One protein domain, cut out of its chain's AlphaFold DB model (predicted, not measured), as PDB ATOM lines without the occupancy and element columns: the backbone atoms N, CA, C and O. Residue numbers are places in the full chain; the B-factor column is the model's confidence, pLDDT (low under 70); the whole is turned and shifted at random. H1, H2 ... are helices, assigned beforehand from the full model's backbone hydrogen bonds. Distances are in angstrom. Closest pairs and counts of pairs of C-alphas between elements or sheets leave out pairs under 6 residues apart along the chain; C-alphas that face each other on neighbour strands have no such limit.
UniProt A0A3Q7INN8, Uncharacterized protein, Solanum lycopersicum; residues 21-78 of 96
ATOM      1  N   GLU A  21      22.682  35.363   6.779       88.25
ATOM      2  CA  GLU A  21      23.754  34.550   6.199       88.25
ATOM      3  C   GLU A  21      23.223  33.214   5.665       88.25
ATOM      4  O   GLU A  21      23.524  32.829   4.536       88.25
ATOM      5  N   PHE A  22      22.366  32.538   6.434       85.19
ATOM      6  CA  PHE A  22      21.795  31.259   6.024       85.19
ATOM      7  C   PHE A  22      20.771  31.410   4.893       85.19
ATOM      8  O   PHE A  22      20.745  30.594   3.972       85.19
ATOM      9  N   LYS A  23      19.972  32.486   4.905       88.38
ATOM     10  CA  LYS A  23      19.069  32.838   3.797       88.38
ATOM     11  C   LYS A  23      19.857  33.029   2.492       88.38
ATOM     12  O   LYS A  23      19.506  32.441   1.473       88.38
ATOM     13  N   ASN A  24      20.977  33.749   2.536       91.50
ATOM     14  CA  ASN A  24      21.835  33.941   1.363       91.50
ATOM     15  C   ASN A  24      22.390  32.613   0.824       91.50
ATOM     16  O   ASN A  24      22.439  32.417  -0.390       91.50
ATOM     17  N   LEU A  25      22.768  31.682   1.708       90.75
ATOM     18  CA  LEU A  25      23.228  30.349   1.305       90.75
ATOM     19  C   LEU A  25      22.126  29.531   0.624       90.75
ATOM     20  O   LEU A  25      22.403  28.861  -0.369       90.75
ATOM     21  N   ILE A  26      20.883  29.595   1.115       89.19
ATOM     22  CA  ILE A  26      19.744  28.914   0.477       89.19
ATOM     23  C   ILE A  26      19.598  29.392  -0.969       89.19
ATOM     24  O   ILE A  26      19.562  28.564  -1.878       89.19
ATOM     25  N   THR A  27      19.593  30.709  -1.189       91.19
ATOM     26  CA  THR A  27      19.496  31.287  -2.535       91.19
ATOM     27  C   THR A  27      20.698  30.924  -3.407       91.19
ATOM     28  O   THR A  27      20.516  30.547  -4.563       91.19
ATOM     29  N   LEU A  28      21.921  30.963  -2.861       91.81
ATOM     30  CA  LEU A  28      23.148  30.589  -3.578       91.81
ATOM     31  C   LEU A  28      23.101  29.148  -4.105       91.81
ATOM     32  O   LEU A  28      23.585  28.874  -5.200       91.81
ATOM     33  N   TYR A  29      22.506  28.230  -3.343       88.06
ATOM     34  CA  TYR A  29      22.353  26.830  -3.741       88.06
ATOM     35  C   TYR A  29      21.060  26.546  -4.524       88.06
ATOM     36  O   TYR A  29      20.706  25.381  -4.701       88.06
ATOM     37  N   GLY A  30      20.364  27.582  -5.007       86.06
ATOM     38  CA  GLY A  30      19.157  27.451  -5.830       86.06
ATOM     39  C   GLY A  30      17.891  27.072  -5.055       86.06
ATOM     40  O   GLY A  30      16.902  26.663  -5.658       86.06
ATOM     41  N   GLY A  31      17.908  27.180  -3.726       86.62
ATOM     42  CA  GLY A  31      16.731  26.977  -2.884       86.62
ATOM     43  C   GLY A  31      15.822  28.209  -2.831       86.62
ATOM     44  O   GLY A  31      16.256  29.338  -3.068       86.62
ATOM     45  N   SER A  32      14.552  27.998  -2.474       88.44
ATOM     46  CA  SER A  32      13.577  29.074  -2.259       88.44
ATOM     47  C   SER A  32      13.484  29.452  -0.782       88.44
ATOM     48  O   SER A  32      13.365  28.586   0.082       88.44
ATOM     49  N   LEU A  33      13.503  30.755  -0.495       86.38
ATOM     50  CA  LEU A  33      13.302  31.278   0.859       86.38
ATOM     51  C   LEU A  33      11.851  31.155   1.329       86.38
ATOM     52  O   LEU A  33      11.624  31.026   2.526       86.38
ATOM     53  N   GLU A  34      10.885  31.167   0.407       86.50
ATOM     54  CA  GLU A  34       9.457  31.062   0.740       86.50
ATOM     55  C   GLU A  34       9.092  29.674   1.277       86.50
ATOM     56  O   GLU A  34       8.209  29.548   2.122       86.50
ATOM     57  N   SER A  35       9.784  28.629   0.811       82.81
ATOM     58  CA  SER A  35       9.576  27.252   1.269       82.81
ATOM     59  C   SER A  35      10.560  26.813   2.355       82.81
ATOM     60  O   SER A  35      10.387  25.743   2.944       82.81
ATOM     61  N   ALA A  36      11.592  27.611   2.638       83.62
ATOM     62  CA  ALA A  36      12.592  27.274   3.636       83.62
ATOM     63  C   ALA A  36      12.037  27.442   5.053       83.62
ATOM     64  O   ALA A  36      11.544  28.500   5.439       83.62
ATOM     65  N   LYS A  37      12.185  26.395   5.866       82.88
ATOM     66  CA  LYS A  37      11.730  26.378   7.254       82.88
ATOM     67  C   LYS A  37      12.859  25.925   8.164       82.88
ATOM     68  O   LYS A  37      13.468  24.885   7.922       82.88
ATOM     69  N   LEU A  38      13.127  26.678   9.230       84.19
ATOM     70  CA  LEU A  38      14.055  26.230  10.265       84.19
ATOM     71  C   LEU A  38      13.424  25.057  11.024       84.19
ATOM     72  O   LEU A  38      12.441  25.230  11.739       84.19
ATOM     73  N   VAL A  39      13.978  23.860  10.859       86.25
ATOM     74  CA  VAL A  39      13.484  22.647  11.526       86.25
ATOM     75  C   VAL A  39      14.197  22.416  12.850       86.25
ATOM     76  O   VAL A  39      13.555  22.148  13.864       86.25
ATOM     77  N   ILE A  40      15.523  22.519  12.842       87.12
ATOM     78  CA  ILE A  40      16.377  22.207  13.979       87.12
ATOM     79  C   ILE A  40      17.685  22.981  13.859       87.12
ATOM     80  O   ILE A  40      18.213  23.150  12.761       87.12
ATOM     81  N   GLU A  41      18.214  23.414  14.995       86.06
ATOM     82  CA  GLU A  41      19.565  23.951  15.111       86.06
ATOM     83  C   GLU A  41      20.286  23.160  16.202       86.06
ATOM     84  O   GLU A  41      19.752  22.957  17.294       86.06
ATOM     85  N   LYS A  42      21.480  22.654  15.888       86.19
ATOM     86  CA  LYS A  42      22.249  21.792  16.783       86.19
ATOM     87  C   LYS A  42      23.733  22.105  16.658       86.19
ATOM     88  O   LYS A  42      24.275  22.126  15.555       86.19
ATOM     89  N   THR A  43      24.413  22.232  17.792       88.56
ATOM     90  CA  THR A  43      25.875  22.154  17.841       88.56
ATOM     91  C   THR A  43      26.332  20.734  17.505       88.56
ATOM     92  O   THR A  43      25.933  19.773  18.165       88.56
ATOM     93  N   LEU A  44      27.169  20.592  16.479       89.44
ATOM     94  CA  LEU A  44      27.725  19.296  16.098       89.44
ATOM     95  C   LEU A  44      28.700  18.792  17.165       89.44
ATOM     96  O   LEU A  44      29.589  19.524  17.602       89.44
ATOM     97  N   PHE A  45      28.550  17.528  17.555       89.81
ATOM     98  CA  PHE A  45      29.508  16.836  18.413       89.81
ATOM     99  C   PHE A  45      30.499  16.030  17.571       89.81
ATOM    100  O   PHE A  45      30.241  15.716  16.410       89.81
ATOM    101  N   VAL A  46      31.620  15.623  18.177       90.81
ATOM    102  CA  VAL A  46      32.648  14.792  17.519       90.81
ATOM    103  C   VAL A  46      32.037  13.540  16.878       90.81
ATOM    104  O   VAL A  46      32.406  13.163  15.769       90.81
ATOM    105  N   THR A  47      31.044  12.934  17.529       89.31
ATOM    106  CA  THR A  47      30.334  11.752  17.019       89.31
ATOM    107  C   THR A  47      29.470  12.021  15.789       89.31
ATOM    108  O   THR A  47      29.170  11.078  15.072       89.31
ATOM    109  N   ASP A  48      29.048  13.267  15.544       87.56
ATOM    110  CA  ASP A  48      28.250  13.615  14.360       87.56
ATOM    111  C   ASP A  48      29.126  13.803  13.107       87.56
ATOM    112  O   ASP A  48      28.636  13.682  11.989       87.56
ATOM    113  N   VAL A  49      30.416  14.120  13.280       88.38
ATOM    114  CA  VAL A  49      31.347  14.427  12.172       88.38
ATOM    115  C   VAL A  49      32.380  13.331  11.918       88.38
ATOM    116  O   VAL A  49      33.036  13.319  10.877       88.38
ATOM    117  N   THR A  50      32.544  12.398  12.857       90.06
ATOM    118  CA  THR A  50      33.480  11.281  12.710       90.06
ATOM    119  C   THR A  50      32.922  10.262  11.721       90.06
ATOM    120  O   THR A  50      31.893   9.639  11.975       90.06
ATOM    121  N   ALA A  51      33.635  10.040  10.614       85.44
ATOM    122  CA  ALA A  51      33.194   9.156   9.531       85.44
ATOM    123  C   ALA A  51      32.862   7.724   9.992       85.44
ATOM    124  O   ALA A  51      31.945   7.111   9.456       85.44
ATOM    125  N   ALA A  52      33.570   7.211  11.003       90.31
ATOM    126  CA  ALA A  52      33.328   5.881  11.560       90.31
ATOM    127  C   ALA A  52      31.959   5.745  12.252       90.31
ATOM    128  O   ALA A  52      31.403   4.652  12.283       90.31
ATOM    129  N   GLU A  53      31.410   6.835  12.797       87.19
ATOM    130  CA  GLU A  53      30.103   6.811  13.460       87.19
ATOM    131  C   GLU A  53      28.954   6.886  12.450       87.19
ATOM    132  O   GLU A  53      27.886   6.331  12.709       87.19
ATOM    133  N   GLY A  54      29.164   7.577  11.321       82.44
ATOM    134  CA  GLY A  54      28.246   7.603  10.177       82.44
ATOM    135  C   GLY A  54      26.820   8.075  10.483       82.44
ATOM    136  O   GLY A  54      25.919   7.812   9.690       82.44
ATOM    137  N   ARG A  55      26.589   8.742  11.622       86.00
ATOM    138  CA  ARG A  55      25.253   9.109  12.108       86.00
ATOM    139  C   ARG A  55      25.175  10.567  12.534       86.00
ATOM    140  O   ARG A  55      26.106  11.102  13.123       86.00
ATOM    141  N   PHE A  56      24.011  11.168  12.321       86.44
ATOM    142  CA  PHE A  56      23.661  12.483  12.846       86.44
ATOM    143  C   PHE A  56      22.588  12.322  13.922       86.44
ATOM    144  O   PHE A  56      21.473  11.882  13.641       86.44
ATOM    145  N   SER A  57      22.915  12.654  15.173       85.88
ATOM    146  CA  SER A  57      21.953  12.502  16.273       85.88
ATOM    147  C   SER A  57      20.991  13.689  16.309       85.88
ATOM    148  O   SER A  57      21.414  14.812  16.580       85.88
ATOM    149  N   ILE A  58      19.699  13.449  16.085       84.06
ATOM    150  CA  ILE A  58      18.672  14.499  16.088       84.06
ATOM    151  C   ILE A  58      18.193  14.747  17.527       84.06
ATOM    152  O   ILE A  58      17.629  13.840  18.145       84.06
ATOM    153  N   PRO A  59      18.364  15.957  18.090       83.69
ATOM    154  CA  PRO A  59      17.778  16.291  19.380       83.69
ATOM    155  C   PRO A  59      16.271  16.514  19.229       83.69
ATOM    156  O   PRO A  59      15.817  17.632  19.013       83.69
ATOM    157  N   GLN A  60      15.484  15.444  19.379       78.38
ATOM    158  CA  GLN A  60      14.024  15.466  19.192       78.38
ATOM    159  C   GLN A  60      13.322  16.604  19.952       78.38
ATOM    160  O   GLN A  60      12.409  17.235  19.433       78.38
ATOM    161  N   LYS A  61      13.792  16.925  21.163       80.50
ATOM    162  CA  LYS A  61      13.228  17.994  22.007       80.50
ATOM    163  C   LYS A  61      13.513  19.419  21.507       80.50
ATOM    164  O   LYS A  61      12.973  20.367  22.065       80.50
ATOM    165  N   GLN A  62      14.400  19.577  20.526       82.19
ATOM    166  CA  GLN A  62      14.814  20.863  19.953       82.19
ATOM    167  C   GLN A  62      14.277  21.070  18.528       82.19
ATOM    168  O   GLN A  62      14.621  22.060  17.887       82.19
ATOM    169  N   ILE A  63      13.440  20.156  18.027       83.62
ATOM    170  CA  ILE A  63      12.760  20.322  16.743       83.62
ATOM    171  C   ILE A  63      11.719  21.436  16.895       83.62
ATOM    172  O   ILE A  63      10.811  21.346  17.719       83.62
ATOM    173  N   LEU A  64      11.862  22.496  16.104       82.19
ATOM    174  CA  LEU A  64      10.986  23.670  16.124       82.19
ATOM    175  C   LEU A  64       9.769  23.492  15.220       82.19
ATOM    176  O   LEU A  64       8.721  24.085  15.455       82.19
ATOM    177  N   ASN A  65       9.917  22.693  14.166       80.44
ATOM    178  CA  ASN A  65       8.898  22.512  13.151       80.44
ATOM    179  C   ASN A  65       8.786  21.050  12.746       80.44
ATOM    180  O   ASN A  65       9.793  20.405  12.460       80.44
ATOM    181  N   GLN A  66       7.551  20.552  12.682       83.00
ATOM    182  CA  GLN A  66       7.283  19.197  12.224       83.00
ATOM    183  C   GLN A  66       7.742  19.047  10.770       83.00
ATOM    184  O   GLN A  66       7.340  19.817   9.895       83.00
ATOM    185  N   PHE A  67       8.626  18.081  10.552       86.12
ATOM    186  CA  PHE A  67       9.177  17.719   9.245       86.12
ATOM    187  C   PHE A  67       9.094  16.212   8.982       86.12
ATOM    188  O   PHE A  67       9.272  15.781   7.850       86.12
ATOM    189  N   LEU A  68       8.833  15.433  10.034       87.00
ATOM    190  CA  LEU A  68       8.564  14.008   9.960       87.00
ATOM    191  C   LEU A  68       7.072  13.796   9.724       87.00
ATOM    192  O   LEU A  68       6.231  14.507  10.281       87.00
ATOM    193  N   THR A  69       6.746  12.784   8.936       90.00
ATOM    194  CA  THR A  69       5.397  12.226   8.893       90.00
ATOM    195  C   THR A  69       5.057  11.564  10.237       90.00
ATOM    196  O   THR A  69       5.961  11.124  10.954       90.00
ATOM    197  N   PRO A  70       3.764  11.415  10.586       90.50
ATOM    198  CA  PRO A  70       3.364  10.746  11.829       90.50
ATOM    199  C   PRO A  70       3.957   9.336  11.985       90.50
ATOM    200  O   PRO A  70       4.333   8.936  13.083       90.50
ATOM    201  N   ASN A  71       4.101   8.603  10.877       90.94
ATOM    202  CA  ASN A  71       4.673   7.258  10.879       90.94
ATOM    203  C   ASN A  71       6.180   7.271  11.170       90.94
ATOM    204  O   ASN A  71       6.666   6.428  11.921       90.94
ATOM    205  N   GLU A  72       6.926   8.217  10.592       90.38
ATOM    206  CA  GLU A  72       8.359   8.385  10.862       90.38
ATOM    207  C   GLU A  72       8.610   8.818  12.307       90.38
ATOM    208  O   GLU A  72       9.521   8.310  12.962       90.38
ATOM    209  N   GLU A  73       7.783   9.727  12.823       88.56
ATOM    210  CA  GLU A  73       7.847  10.171  14.211       88.56
ATOM    211  C   GLU A  73       7.567   9.016  15.177       88.56
ATOM    212  O   GLU A  73       8.343   8.787  16.105       88.56
ATOM    213  N   GLN A  74       6.506   8.241  14.931       88.94
ATOM    214  CA  GLN A  74       6.208   7.054  15.725       88.94
ATOM    215  C   GLN A  74       7.375   6.060  15.686       88.94
ATOM    216  O   GLN A  74       7.842   5.623  16.737       88.94
ATOM    217  N   LEU A  75       7.892   5.752  14.493       88.75
ATOM    218  CA  LEU A  75       9.006   4.825  14.315       88.75
ATOM    219  C   LEU A  75      10.233   5.250  15.133       88.75
ATOM    220  O   LEU A  75      10.823   4.416  15.815       88.75
ATOM    221  N   LEU A  76      10.613   6.529  15.088       86.81
ATOM    222  CA  LEU A  76      11.786   7.050  15.800       86.81
ATOM    223  C   LEU A  76      11.581   7.176  17.317       86.81
ATOM    224  O   LEU A  76      12.559   7.251  18.061       86.81
ATOM    225  N   ASN A  77      10.333   7.180  17.787       86.06
ATOM    226  CA  ASN A  77       9.998   7.174  19.213       86.06
ATOM    227  C   ASN A  77       9.923   5.759  19.808       86.06
ATOM    228  O   ASN A  77       9.888   5.597  21.031       86.06
ATOM    229  N   GLU A  78       9.929   4.726  18.967       88.81
ATOM    230  CA  GLU A  78       9.923   3.335  19.397       88.81
ATOM    231  C   GLU A  78      11.337   2.796  19.652       88.81
ATOM    232  O   GLU A  78      12.328   3.158  19.010       88.81
TER     233      GLU A  78
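This is residues 21 to 78 of the 96 residues of an uncharacterized protein of Solanum lycopersicum (UniProt A0A3Q7INN8). Little regular structure is here: three short helices, H1, H2 and H3, sit far from one another at the corners of an open triangle, joined by long winding links with no named element. Residues 49 to 54, of which 49 belongs to H2, stick out. The printed part has 58 residues, of which 20 lie in helices in the order H1, H2, H3, with no named strand; the class is all helix. It is loose, with a radius of gyration of the C-alphas of 14.2 A and spans of 35 by 30 by 17 A.

Start at H1, residues 21 to 28; it is apart from H2, residues 46 to 49, and from H3, residues 70 to 77. H2 and H3 are apart too. In H1 and H3 every O i to N i+4 pair is within hydrogen-bond range; H2 is too short for such a pair.

Find C-alpha 21 at (23.754, 34.550, 6.199); from there H1 runs 10.6 A to C-alpha 28. H2 begins at C-alpha 46, (32.648, 14.792, 17.519), and covers 5.5 A. H3 runs 10.5 A to C-alpha 77 at (9.998, 7.174, 19.213).

Look to Leu 28 and Glu 78 for the two C-alphas farthest apart, 38.0 A. Both links are long, residues 29 to 45 and 50 to 69. The printed part has no cut, and no printed residue is under 70 in pLDDT.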